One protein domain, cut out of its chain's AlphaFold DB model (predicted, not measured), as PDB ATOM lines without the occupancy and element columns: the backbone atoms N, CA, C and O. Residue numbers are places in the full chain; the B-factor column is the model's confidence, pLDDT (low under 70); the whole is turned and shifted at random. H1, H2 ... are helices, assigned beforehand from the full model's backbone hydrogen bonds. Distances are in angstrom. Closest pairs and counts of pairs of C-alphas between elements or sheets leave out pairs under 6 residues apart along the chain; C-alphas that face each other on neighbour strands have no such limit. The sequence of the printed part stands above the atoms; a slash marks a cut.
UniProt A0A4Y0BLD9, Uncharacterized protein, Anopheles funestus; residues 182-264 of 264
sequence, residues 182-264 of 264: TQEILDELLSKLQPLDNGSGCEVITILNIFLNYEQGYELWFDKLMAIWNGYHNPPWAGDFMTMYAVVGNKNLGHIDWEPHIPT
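This is residues 182 to 264 of the 264 residues of an uncharacterized protein of Anopheles funestus (UniProt A0A4Y0BLD9). Two helical hairpins, H1 with H2 and H3 with H4, stand side by side in a flat body, joined where H2 packs on the first part of H4. H3 and H4 meet only loosely, and a long loop, residues 191 to 202, and a long tail, residues 252 to 264, lie toward opposite ends of the longest span. The printed part has 83 residues with four named helices, H1, H2, H3 and H4 in that order, and no named strand; the class is all helix, with 42 residues in named elements. The whole is compact, with a radius of gyration of the C-alphas of 12.6 A, and spans 37 by 33 by 16 A.

H1, residues 182 to 190, begins with C-alpha 182 at (41.685, -7.434, -30.464) and is 11.5 A long from first to last C-alpha. H2, residues 203 to 211, is 12.2 A long. H3, residues 222 to 231, begins with C-alpha 222 at (48.064, -15.373, -24.322) and is 14.2 A long. H4, residues 238 to 251, is the longest helix with 14 residues and 20.1 A, and ends with C-alpha 251 at (52.009, -17.998, -36.779).

H1 and H2 form a helical hairpin and touch, the closest C-alphas being those of Leu 189 and Val 204, 6.1 A apart. They run opposite ways at a shallow tilt of 10 degrees. H2 touches H4 through residues 240 to 244 of H4 alone, and the closest C-alphas, those of Asn 209 and Met 244, are 5.9 A apart. H2 and H4 run the same way at a shallow tilt of 18 degrees. H3 and H4 form a second helical hairpin and only just touch, with 3 pairs of C-alphas within 8 A, through residues 238 to 241 of H4 alone; the closest C-alphas are those of Trp 229 and Phe 241, 7.5 A apart. They run opposite ways at a shallow tilt of 32 degrees, only just short of steep. The helix packing is mostly aligned, the three touching pairs each being at a shallow tilt. H1 is apart from H3 and H4, and H2 is apart from H3. In H1, H2, H3 and H4 every O i to N i+4 pair is within hydrogen-bond range.

The two C-alphas farthest apart are those of Asn 198 and Gly 254, at 37.6 A. The printed part has no cut and ends at residue 264, the chain's last residue. The link from H1 to H2 is long, with 12 residues; those from H2 to H3 and from H3 to H4 are short, with 10 and 6 residues. The mean pLDDT of the printed part is 87.4, and confidence is low, under 70, at residues 195 to 200 and residue 264.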
ATOM      1  N   THR A 182      41.281  -6.414 -31.445       96.31
ATOM      2  CA  THR A 182      41.685  -7.434 -30.464       96.31
ATOM      3  C   THR A 182      41.408  -6.959 -29.037       96.31
ATOM      4  O   THR A 182      40.829  -7.708 -28.258       96.31
ATOM      5  N   GLN A 183      41.749  -5.711 -28.700       96.56
ATOM      6  CA  GLN A 183      41.486  -5.165 -27.367       96.56
ATOM      7  C   GLN A 183      39.980  -5.035 -27.098       96.56
ATOM      8  O   GLN A 183      39.508  -5.501 -26.065       96.56
ATOM      9  N   GLU A 184      39.220  -4.477 -28.044       97.25
ATOM     10  CA  GLU A 184      37.761  -4.318 -27.928       97.25
ATOM     11  C   GLU A 184      37.042  -5.660 -27.711       97.25
ATOM     12  O   GLU A 184      36.187  -5.782 -26.831       97.25
ATOM     13  N   ILE A 185      37.422  -6.684 -28.485       96.62
ATOM     14  CA  ILE A 185      36.880  -8.044 -28.384       96.62
ATOM     15  C   ILE A 185      37.186  -8.631 -27.003       96.62
ATOM     16  O   ILE A 185      36.301  -9.215 -26.376       96.62
ATOM     17  N   LEU A 186      38.418  -8.481 -26.508       95.62
ATOM     18  CA  LEU A 186      38.807  -8.996 -25.194       95.62
ATOM     19  C   LEU A 186      38.058  -8.290 -24.061       95.62
ATOM     20  O   LEU A 186      37.565  -8.971 -23.159       95.62
ATOM     21  N   ASP A 187      37.937  -6.965 -24.112       95.00
ATOM     22  CA  ASP A 187      37.239  -6.176 -23.092       95.00
ATOM     23  C   ASP A 187      35.756  -6.568 -23.005       95.00
ATOM     24  O   ASP A 187      35.207  -6.771 -21.911       95.00
ATOM     25  N   GLU A 188      35.106  -6.759 -24.157       94.31
ATOM     26  CA  GLU A 188      33.705  -7.173 -24.206       94.31
ATOM     27  C   GLU A 188      33.500  -8.638 -23.799       94.31
ATOM     28  O   GLU A 188      32.560  -8.944 -23.061       94.31
ATOM     29  N   LEU A 189      34.328  -9.564 -24.287       91.81
ATOM     30  CA  LEU A 189      34.074 -10.999 -24.136       91.81
ATOM     31  C   LEU A 189      34.633 -11.570 -22.835       91.81
ATOM     32  O   LEU A 189      33.962 -12.382 -22.197       91.81
ATOM     33  N   LEU A 190      35.810 -11.131 -22.383       88.69
ATOM     34  CA  LEU A 190      36.390 -11.655 -21.142       88.69
ATOM     35  C   LEU A 190      35.593 -11.240 -19.905       88.69
ATOM     36  O   LEU A 190      35.594 -11.976 -18.923       88.69
ATOM     37  N   SER A 191      34.891 -10.104 -19.942       87.06
ATOM     38  CA  SER A 191      33.984  -9.703 -18.855       87.06
ATOM     39  C   SER A 191      32.749 -10.610 -18.742       87.06
ATOM     40  O   SER A 191      32.183 -10.748 -17.658       87.06
ATOM     41  N   LYS A 192      32.362 -11.267 -19.843       86.19
ATOM     42  CA  LYS A 192      31.254 -12.233 -19.915       86.19
ATOM     43  C   LYS A 192      31.706 -13.671 -19.649       86.19
ATOM     44  O   LYS A 192      30.857 -14.554 -19.540       86.19
ATOM     45  N   LEU A 193      33.016 -13.924 -19.560       82.12
ATOM     46  CA  LEU A 193      33.548 -15.254 -19.300       82.12
ATOM     47  C   LEU A 193      33.117 -15.701 -17.900       82.12
ATOM     48  O   LEU A 193      33.627 -15.209 -16.895       82.12
ATOM     49  N   GLN A 194      32.181 -16.644 -17.843       71.31
ATOM     50  CA  GLN A 194      31.812 -17.368 -16.631       71.31
ATOM     51  C   GLN A 194      32.488 -18.740 -16.701       71.31
ATOM     52  O   GLN A 194      32.030 -19.607 -17.441       71.31
ATOM     53  N   PRO A 195      33.606 -18.955 -15.986       59.50
ATOM     54  CA  PRO A 195      34.398 -20.180 -16.122       59.50
ATOM     55  C   PRO A 195      33.687 -21.455 -15.630       59.50
ATOM     56  O   PRO A 195      34.132 -22.568 -15.902       59.50
ATOM     57  N   LEU A 196      32.601 -21.289 -14.873       56.59
ATOM     58  CA  LEU A 196      31.731 -22.351 -14.380       56.59
ATOM     59  C   LEU A 196      30.507 -22.438 -15.299       56.59
ATOM     60  O   LEU A 196      29.502 -21.791 -15.024       56.59
ATOM     61  N   ASP A 197      30.601 -23.211 -16.380       55.06
ATOM     62  CA  ASP A 197      29.434 -23.571 -17.194       55.06
ATOM     63  C   ASP A 197      29.205 -25.092 -17.174       55.06
ATOM     64  O   ASP A 197      30.095 -25.900 -16.887       55.06
ATOM     65  N   ASN A 198      27.961 -25.473 -17.419       54.62
ATOM     66  CA  ASN A 198      27.206 -26.535 -16.751       54.62
ATOM     67  C   ASN A 198      27.450 -27.931 -17.353       54.62
ATOM     68  O   ASN A 198      26.536 -28.754 -17.433       54.62
ATOM     69  N   GLY A 199      28.669 -28.182 -17.835       55.06
ATOM     70  CA  GLY A 199      29.013 -29.357 -18.642       55.06
ATOM     71  C   GLY A 199      28.756 -29.190 -20.146       55.06
ATOM     72  O   GLY A 199      28.981 -30.134 -20.900       55.06
ATOM     73  N   SER A 200      28.322 -28.010 -20.600       61.62
ATOM     74  CA  SER A 200      28.327 -27.594 -22.012       61.62
ATOM     75  C   SER A 200      29.572 -26.750 -22.325       61.62
ATOM     76  O   SER A 200      30.209 -26.224 -21.416       61.62
ATOM     77  N   GLY A 201      29.971 -26.663 -23.602       70.62
ATOM     78  CA  GLY A 201      31.088 -25.807 -24.038       70.62
ATOM     79  C   GLY A 201      30.895 -24.330 -23.659       70.62
ATOM     80  O   GLY A 201      29.817 -23.936 -23.232       70.62
ATOM     81  N   CYS A 202      31.930 -23.504 -23.821       81.62
ATOM     82  CA  CYS A 202      31.876 -22.084 -23.462       81.62
ATOM     83  C   CYS A 202      31.778 -21.208 -24.718       81.62
ATOM     84  O   CYS A 202      32.761 -21.051 -25.440       81.62
ATOM     85  N   GLU A 203      30.609 -20.597 -24.948       84.56
ATOM     86  CA  GLU A 203      30.354 -19.747 -26.124       84.56
ATOM     87  C   GLU A 203      31.370 -18.602 -26.245       84.56
ATOM     88  O   GLU A 203      31.880 -18.333 -27.329       84.56
ATOM     89  N   VAL A 204      31.729 -17.974 -25.120       88.81
ATOM     90  CA  VAL A 204      32.737 -16.905 -25.077       88.81
ATOM     91  C   VAL A 204      34.077 -17.389 -25.633       88.81
ATOM     92  O   VAL A 204      34.688 -16.699 -26.444       88.81
ATOM     93  N   ILE A 205      34.521 -18.584 -25.236       89.44
ATOM     94  CA  ILE A 205      35.785 -19.167 -25.700       89.44
ATOM     95  C   ILE A 205      35.706 -19.524 -27.184       89.44
ATOM     96  O   ILE A 205      36.634 -19.212 -27.929       89.44
ATOM     97  N   THR A 206      34.591 -20.099 -27.639       89.50
ATOM     98  CA  THR A 206      34.384 -20.393 -29.062       89.50
ATOM     99  C   THR A 206      34.434 -19.117 -29.909       89.50
ATOM    100  O   THR A 206      35.090 -19.094 -30.948       89.50
ATOM    101  N   ILE A 207      33.813 -18.022 -29.459       91.94
ATOM    102  CA  ILE A 207      33.871 -16.736 -30.170       91.94
ATOM    103  C   ILE A 207      35.301 -16.183 -30.178       91.94
ATOM    104  O   ILE A 207      35.773 -15.765 -31.234       91.94
ATOM    105  N   LEU A 208      36.015 -16.212 -29.046       93.75
ATOM    106  CA  LEU A 208      37.420 -15.787 -28.992       93.75
ATOM    107  C   LEU A 208      38.286 -16.595 -29.971       93.75
ATOM    108  O   LEU A 208      39.078 -16.008 -30.706       93.75
ATOM    109  N   ASN A 209      38.074 -17.911 -30.054       93.38
ATOM    110  CA  ASN A 209      38.780 -18.792 -30.987       93.38
ATOM    111  C   ASN A 209      38.547 -18.408 -32.472       93.38
ATOM    112  O   ASN A 209      39.395 -18.635 -33.341       93.38
ATOM    113  N   ILE A 210      37.402 -17.804 -32.791       94.94
ATOM    114  CA  ILE A 210      37.038 -17.423 -34.163       94.94
ATOM    115  C   ILE A 210      37.489 -15.996 -34.505       94.94
ATOM    116  O   ILE A 210      37.922 -15.754 -35.632       94.94
ATOM    117  N   PHE A 211      37.363 -15.056 -33.564       96.62
ATOM    118  CA  PHE A 211      37.478 -13.616 -33.829       96.62
ATOM    119  C   PHE A 211      38.842 -13.008 -33.498       96.62
ATOM    120  O   PHE A 211      39.145 -11.920 -33.991       96.62
ATOM    121  N   LEU A 212      39.671 -13.670 -32.687       95.81
ATOM    122  CA  LEU A 212      40.996 -13.144 -32.374       95.81
ATOM    123  C   LEU A 212      41.948 -13.279 -33.567       95.81
ATOM    124  O   LEU A 212      41.991 -14.295 -34.265       95.81
ATOM    125  N   ASN A 213      42.747 -12.237 -33.785       94.25
ATOM    126  CA  ASN A 213      43.865 -12.294 -34.711       94.25
ATOM    127  C   ASN A 213      45.029 -13.052 -34.049       94.25
ATOM    128  O   ASN A 213      45.509 -12.670 -32.986       94.25
ATOM    129  N   TYR A 214      45.480 -14.135 -34.681       92.69
ATOM    130  CA  TYR A 214      46.592 -14.950 -34.180       92.69
ATOM    131  C   TYR A 214      47.962 -14.492 -34.663       92.69
ATOM    132  O   TYR A 214      48.964 -14.987 -34.166       92.69
ATOM    133  N   GLU A 215      48.037 -13.607 -35.653       91.25
ATOM    134  CA  GLU A 215      49.321 -13.084 -36.134       91.25
ATOM    135  C   GLU A 215      49.773 -11.847 -35.358       91.25
ATOM    136  O   GLU A 215      50.952 -11.518 -35.383       91.25
ATOM    137  N   GLN A 216      48.847 -11.143 -34.702       90.06
ATOM    138  CA  GLN A 216      49.123  -9.911 -33.966       90.06
ATOM    139  C   GLN A 216      48.172  -9.765 -32.776       90.06
ATOM    140  O   GLN A 216      47.004 -10.141 -32.863       90.06
ATOM    141  N   GLY A 217      48.657  -9.161 -31.688       90.69
ATOM    142  CA  GLY A 217      47.855  -8.875 -30.498       90.69
ATOM    143  C   GLY A 217      47.662 -10.077 -29.576       90.69
ATOM    144  O   GLY A 217      46.854 -10.001 -28.651       90.69
ATOM    145  N   TYR A 218      48.386 -11.177 -29.803       93.81
ATOM    146  CA  TYR A 218      48.344 -12.347 -28.926       93.81
ATOM    147  C   TYR A 218      48.931 -12.061 -27.546       93.81
ATOM    148  O   TYR A 218      48.487 -12.640 -26.559       93.81
ATOM    149  N   GLU A 219      49.838 -11.097 -27.451       94.31
ATOM    150  CA  GLU A 219      50.430 -10.609 -26.209       94.31
ATOM    151  C   GLU A 219      49.373 -10.060 -25.232       94.31
ATOM    152  O   GLU A 219      49.584 -10.062 -24.024       94.31
ATOM    153  N   LEU A 220      48.211  -9.626 -25.737       95.25
ATOM    154  CA  LEU A 220      47.115  -9.099 -24.917       95.25
ATOM    155  C   LEU A 220      46.317 -10.193 -24.196       95.25
ATOM    156  O   LEU A 220      45.627  -9.909 -23.214       95.25
ATOM    157  N   TRP A 221      46.359 -11.433 -24.689       94.00
ATOM    158  CA  TRP A 221      45.482 -12.504 -24.209       94.00
ATOM    159  C   TRP A 221      46.186 -13.818 -23.883       94.00
ATOM    160  O   TRP A 221      45.639 -14.580 -23.086       94.00
ATOM    161  N   PHE A 222      47.372 -14.087 -24.437       94.69
ATOM    162  CA  PHE A 222      48.064 -15.373 -24.322       94.69
ATOM    163  C   PHE A 222      48.253 -15.798 -22.864       94.69
ATOM    164  O   PHE A 222      47.695 -16.815 -22.457       94.69
ATOM    165  N   ASP A 223      48.927 -14.979 -22.052       92.50
ATOM    166  CA  ASP A 223      49.212 -15.304 -20.646       92.50
ATOM    167  C   ASP A 223      47.932 -15.497 -19.826       92.50
ATOM    168  O   ASP A 223      47.827 -16.402 -18.996       92.50
ATOM    169  N   LYS A 224      46.915 -14.663 -20.084       91.44
ATOM    170  CA  LYS A 224      45.635 -14.715 -19.372       91.44
ATOM    171  C   LYS A 224      44.860 -15.990 -19.703       91.44
ATOM    172  O   LYS A 224      44.347 -16.637 -18.789       91.44
ATOM    173  N   LEU A 225      44.770 -16.361 -20.982       91.56
ATOM    174  CA  LEU A 225      44.112 -17.604 -21.392       91.56
ATOM    175  C   LEU A 225      44.922 -18.834 -20.965       91.56
ATOM    176  O   LEU A 225      44.323 -19.836 -20.574       91.56
ATOM    177  N   MET A 226      46.253 -18.748 -20.939       91.50
ATOM    178  CA  MET A 226      47.123 -19.828 -20.467       91.50
ATOM    179  C   MET A 226      46.967 -20.067 -18.960       91.50
ATOM    180  O   MET A 226      46.891 -21.210 -18.511       91.50
ATOM    181  N   ALA A 227      46.829 -19.001 -18.165       90.38
ATOM    182  CA  ALA A 227      46.498 -19.115 -16.746       90.38
ATOM    183  C   ALA A 227      45.132 -19.789 -16.529       90.38
ATOM    184  O   ALA A 227      44.999 -20.635 -15.643       90.38
ATOM    185  N   ILE A 228      44.133 -19.462 -17.361       88.62
ATOM    186  CA  ILE A 228      42.827 -20.134 -17.340       88.62
ATOM    187  C   ILE A 228      42.993 -21.611 -17.719       88.62
ATOM    188  O   ILE A 228      42.528 -22.472 -16.983       88.62
ATOM    189  N   TRP A 229      43.699 -21.929 -18.803       87.94
ATOM    190  CA  TRP A 229      43.966 -23.310 -19.223       87.94
ATOM    191  C   TRP A 229      44.567 -24.159 -18.097       87.94
ATOM    192  O   TRP A 229      44.048 -25.229 -17.788       87.94
ATOM    193  N   ASN A 230      45.602 -23.647 -17.428       87.75
ATOM    194  CA  ASN A 230      46.281 -24.347 -16.335       87.75
ATOM    195  C   ASN A 230      45.414 -24.489 -15.071       87.75
ATOM    196  O   ASN A 230      45.660 -25.372 -14.251       87.75
ATOM    197  N   GLY A 231      44.410 -23.624 -14.899       86.44
ATOM    198  CA  GLY A 231      43.497 -23.653 -13.757       86.44
ATOM    199  C   GLY A 231      42.375 -24.691 -13.864       86.44
ATOM    200  O   GLY A 231      41.806 -25.064 -12.837       86.44
ATOM    201  N   TYR A 232      42.051 -25.174 -15.070       83.75
ATOM    202  CA  TYR A 232      40.941 -26.105 -15.307       83.75
ATOM    203  C   TYR A 232      41.434 -27.487 -15.730       83.75
ATOM    204  O   TYR A 232      42.189 -27.640 -16.684       83.75
ATOM    205  N   HIS A 233      40.933 -28.529 -15.067       80.69
ATOM    206  CA  HIS A 233      41.207 -29.905 -15.466       80.69
ATOM    207  C   HIS A 233      40.136 -30.412 -16.441       80.69
ATOM    208  O   HIS A 233      38.978 -30.566 -16.061       80.69
ATOM    209  N   ASN A 234      40.540 -30.687 -17.685       80.88
ATOM    210  CA  ASN A 234      39.697 -31.233 -18.757       80.88
ATOM    211  C   ASN A 234      38.356 -30.488 -18.981       80.88
ATOM    212  O   ASN A 234      37.288 -31.107 -18.932       80.88
ATOM    213  N   PRO A 235      38.376 -29.161 -19.206       85.06
ATOM    214  CA  PRO A 235      37.153 -28.424 -19.488       85.06
ATOM    215  C   PRO A 235      36.562 -28.804 -20.861       85.06
ATOM    216  O   PRO A 235      37.308 -29.118 -21.790       85.06
ATOM    217  N   PRO A 236      35.232 -28.705 -21.056       82.38
ATOM    218  CA  PRO A 236      34.584 -29.051 -22.328       82.38
ATOM    219  C   PRO A 236      35.032 -28.165 -23.505       82.38
ATOM    220  O   PRO A 236      34.952 -28.577 -24.656       82.38
ATOM    221  N   TRP A 237      35.534 -26.962 -23.219       84.69
ATOM    222  CA  TRP A 237      36.081 -26.004 -24.185       84.69
ATOM    223  C   TRP A 237      37.589 -26.180 -24.441       84.69
ATOM    224  O   TRP A 237      38.207 -25.354 -25.111       84.69
ATOM    225  N   ALA A 238      38.210 -27.257 -23.943       87.75
ATOM    226  CA  ALA A 238      39.647 -27.472 -24.103       87.75
ATOM    227  C   ALA A 238      40.096 -27.531 -25.579       87.75
ATOM    228  O   ALA A 238      41.181 -27.067 -25.926       87.75
ATOM    229  N   GLY A 239      39.250 -28.071 -26.463       89.50
ATOM    230  CA  GLY A 239      39.543 -28.151 -27.897       89.50
ATOM    231  C   GLY A 239      39.730 -26.783 -28.564       89.50
ATOM    232  O   GLY A 239      40.592 -26.644 -29.436       89.50
ATOM    233  N   ASP A 240      38.984 -25.766 -28.124       90.25
ATOM    234  CA  ASP A 240      39.124 -24.400 -28.630       90.25
ATOM    235  C   ASP A 240      40.498 -23.837 -28.260       90.25
ATOM    236  O   ASP A 240      41.257 -23.459 -29.145       90.25
ATOM    237  N   PHE A 241      40.886 -23.883 -26.981       91.94
ATOM    238  CA  PHE A 241      42.203 -23.400 -26.539       91.94
ATOM    239  C   PHE A 241      43.364 -24.130 -27.223       91.94
ATOM    240  O   PHE A 241      44.311 -23.483 -27.663       91.94
ATOM    241  N   MET A 242      43.275 -25.451 -27.403       92.31
ATOM    242  CA  MET A 242      44.292 -26.200 -28.155       92.31
ATOM    243  C   MET A 242      44.426 -25.695 -29.594       92.31
ATOM    244  O   MET A 242      45.541 -25.558 -30.099       92.31
ATOM    245  N   THR A 243      43.304 -25.373 -30.241       93.25
ATOM    246  CA  THR A 243      43.302 -24.777 -31.582       93.25
ATOM    247  C   THR A 243      43.962 -23.399 -31.564       93.25
ATOM    248  O   THR A 243      44.861 -23.149 -32.368       93.25
ATOM    249  N   MET A 244      43.588 -22.540 -30.611       94.44
ATOM    250  CA  MET A 244      44.168 -21.203 -30.443       94.44
ATOM    251  C   MET A 244      45.694 -21.264 -30.275       94.44
ATOM    252  O   MET A 244      46.425 -20.580 -30.995       94.44
ATOM    253  N   TYR A 245      46.188 -22.118 -29.372       94.62
ATOM    254  CA  TYR A 245      47.618 -22.260 -29.088       94.62
ATOM    255  C   TYR A 245      48.397 -22.864 -30.259       94.62
ATOM    256  O   TYR A 245      49.487 -22.393 -30.588       94.62
ATOM    257  N   ALA A 246      47.831 -23.860 -30.946       94.31
ATOM    258  CA  ALA A 246      48.459 -24.438 -32.130       94.31
ATOM    259  C   ALA A 246      48.603 -23.401 -33.257       94.31
ATOM    260  O   ALA A 246      49.658 -23.307 -33.894       94.31
ATOM    261  N   VAL A 247      47.562 -22.597 -33.499       93.88
ATOM    262  CA  VAL A 247      47.578 -21.580 -34.556       93.88
ATOM    263  C   VAL A 247      48.520 -20.433 -34.194       93.88
ATOM    264  O   VAL A 247      49.355 -20.075 -35.026       93.88
ATOM    265  N   VAL A 248      48.449 -19.892 -32.972       95.38
ATOM    266  CA  VAL A 248      49.327 -18.785 -32.552       95.38
ATOM    267  C   VAL A 248      50.798 -19.206 -32.546       95.38
ATOM    268  O   VAL A 248      51.641 -18.451 -33.026       95.38
ATOM    269  N   GLY A 249      51.111 -20.434 -32.118       95.06
ATOM    270  CA  GLY A 249      52.474 -20.967 -32.159       95.06
ATOM    271  C   GLY A 249      53.005 -21.103 -33.585       95.06
ATOM    272  O   GLY A 249      54.124 -20.684 -33.869       95.06
ATOM    273  N   ASN A 250      52.184 -21.608 -34.510       94.19
ATOM    274  CA  ASN A 250      52.561 -21.724 -35.921       94.19
ATOM    275  C   ASN A 250      52.731 -20.355 -36.609       94.19
ATOM    276  O   ASN A 250      53.539 -20.211 -37.525       94.19
ATOM    277  N   LYS A 251      51.958 -19.347 -36.199       92.56
ATOM    278  CA  LYS A 251      52.009 -17.998 -36.779       92.56
ATOM    279  C   LYS A 251      53.140 -17.131 -36.229       92.56
ATOM    280  O   LYS A 251      53.608 -16.258 -36.952       92.56
ATOM    281  N   ASN A 252      53.605 -17.408 -35.012       93.88
ATOM    282  CA  ASN A 252      54.589 -16.593 -34.295       93.88
ATOM    283  C   ASN A 252      55.811 -17.428 -33.883       93.88
ATOM    284  O   ASN A 252      56.249 -17.412 -32.730       93.88
ATOM    285  N   LEU A 253      56.361 -18.190 -34.833       92.06
ATOM    286  CA  LEU A 253      57.523 -19.051 -34.602       92.06
ATOM    287  C   LEU A 253      58.717 -18.238 -34.082       92.06
ATOM    288  O   LEU A 253      59.167 -17.297 -34.729       92.06
ATOM    289  N   GLY A 254      59.238 -18.634 -32.919       91.38
ATOM    290  CA  GLY A 254      60.376 -17.980 -32.265       91.38
ATOM    291  C   GLY A 254      60.035 -16.729 -31.449       91.38
ATOM    292  O   GLY A 254      60.946 -16.147 -30.868       91.38
ATOM    293  N   HIS A 255      58.763 -16.321 -31.382       91.88
ATOM    294  CA  HIS A 255      58.335 -15.162 -30.589       91.88
ATOM    295  C   HIS A 255      57.744 -15.533 -29.225       91.88
ATOM    296  O   HIS A 255      57.864 -14.756 -28.283       91.88
ATOM    297  N   ILE A 256      57.117 -16.707 -29.114       92.56
ATOM    298  CA  ILE A 256      56.526 -17.206 -27.866       92.56
ATOM    299  C   ILE A 256      57.492 -18.202 -27.230       92.56
ATOM    300  O   ILE A 256      57.913 -19.159 -27.889       92.56
ATOM    301  N   ASP A 257      57.815 -17.990 -25.955       91.12
ATOM    302  CA  ASP A 257      58.534 -18.972 -25.148       91.12
ATOM    303  C   ASP A 257      57.565 -20.065 -24.679       91.12
ATOM    304  O   ASP A 257      56.685 -19.838 -23.849       91.12
ATOM    305  N   TRP A 258      57.710 -21.256 -25.254       91.25
ATOM    306  CA  TRP A 258      56.878 -22.411 -24.922       91.25
ATOM    307  C   TRP A 258      57.494 -23.301 -23.836       91.25
ATOM    308  O   TRP A 258      56.790 -24.183 -23.344       91.25
ATOM    309  N   GLU A 259      58.763 -23.100 -23.447       90.69
ATOM    310  CA  GLU A 259      59.447 -23.961 -22.468       90.69
ATOM    311  C   GLU A 259      58.671 -24.106 -21.144       90.69
ATOM    312  O   GLU A 259      58.527 -25.238 -20.678       90.69
ATOM    313  N   PRO A 260      58.068 -23.043 -20.568       90.69
ATOM    314  CA  PRO A 260      57.296 -23.155 -19.327       90.69
ATOM    315  C   PRO A 260      55.985 -23.949 -19.450       90.69
ATOM    316  O   PRO A 260      55.361 -24.264 -18.436       90.69
ATOM    317  N   HIS A 261      55.525 -24.226 -20.673       86.81
ATOM    318  CA  HIS A 261      54.213 -24.816 -20.958       86.81
ATOM    319  C   HIS A 261      54.289 -26.265 -21.455       86.81
ATOM    320  O   HIS A 261      53.256 -26.931 -21.568       86.81
ATOM    321  N   ILE A 262      55.487 -26.766 -21.755       83.94
ATOM    322  CA  ILE A 262      55.696 -28.148 -22.184       83.94
ATOM    323  C   ILE A 262      55.806 -29.035 -20.934       83.94
ATOM    324  O   ILE A 262      56.619 -28.741 -20.056       83.94
ATOM    325  N   PRO A 263      55.024 -30.128 -20.830       76.38
ATOM    326  CA  PRO A 263      55.193 -31.087 -19.747       76.38
ATOM    327  C   PRO A 263      56.607 -31.680 -19.782       76.38
ATOM    328  O   PRO A 263      57.000 -32.271 -20.789       76.38
ATOM    329  N   THR A 264      57.355 -31.511 -18.692       53.88
ATOM    330  CA  THR A 264      58.635 -32.196 -18.439       53.88
ATOM    331  C   THR A 264      58.434 -33.636 -18.003       53.88
ATOM    332  O   THR A 264      57.527 -33.856 -17.165       53.88
TER     333      THR A 264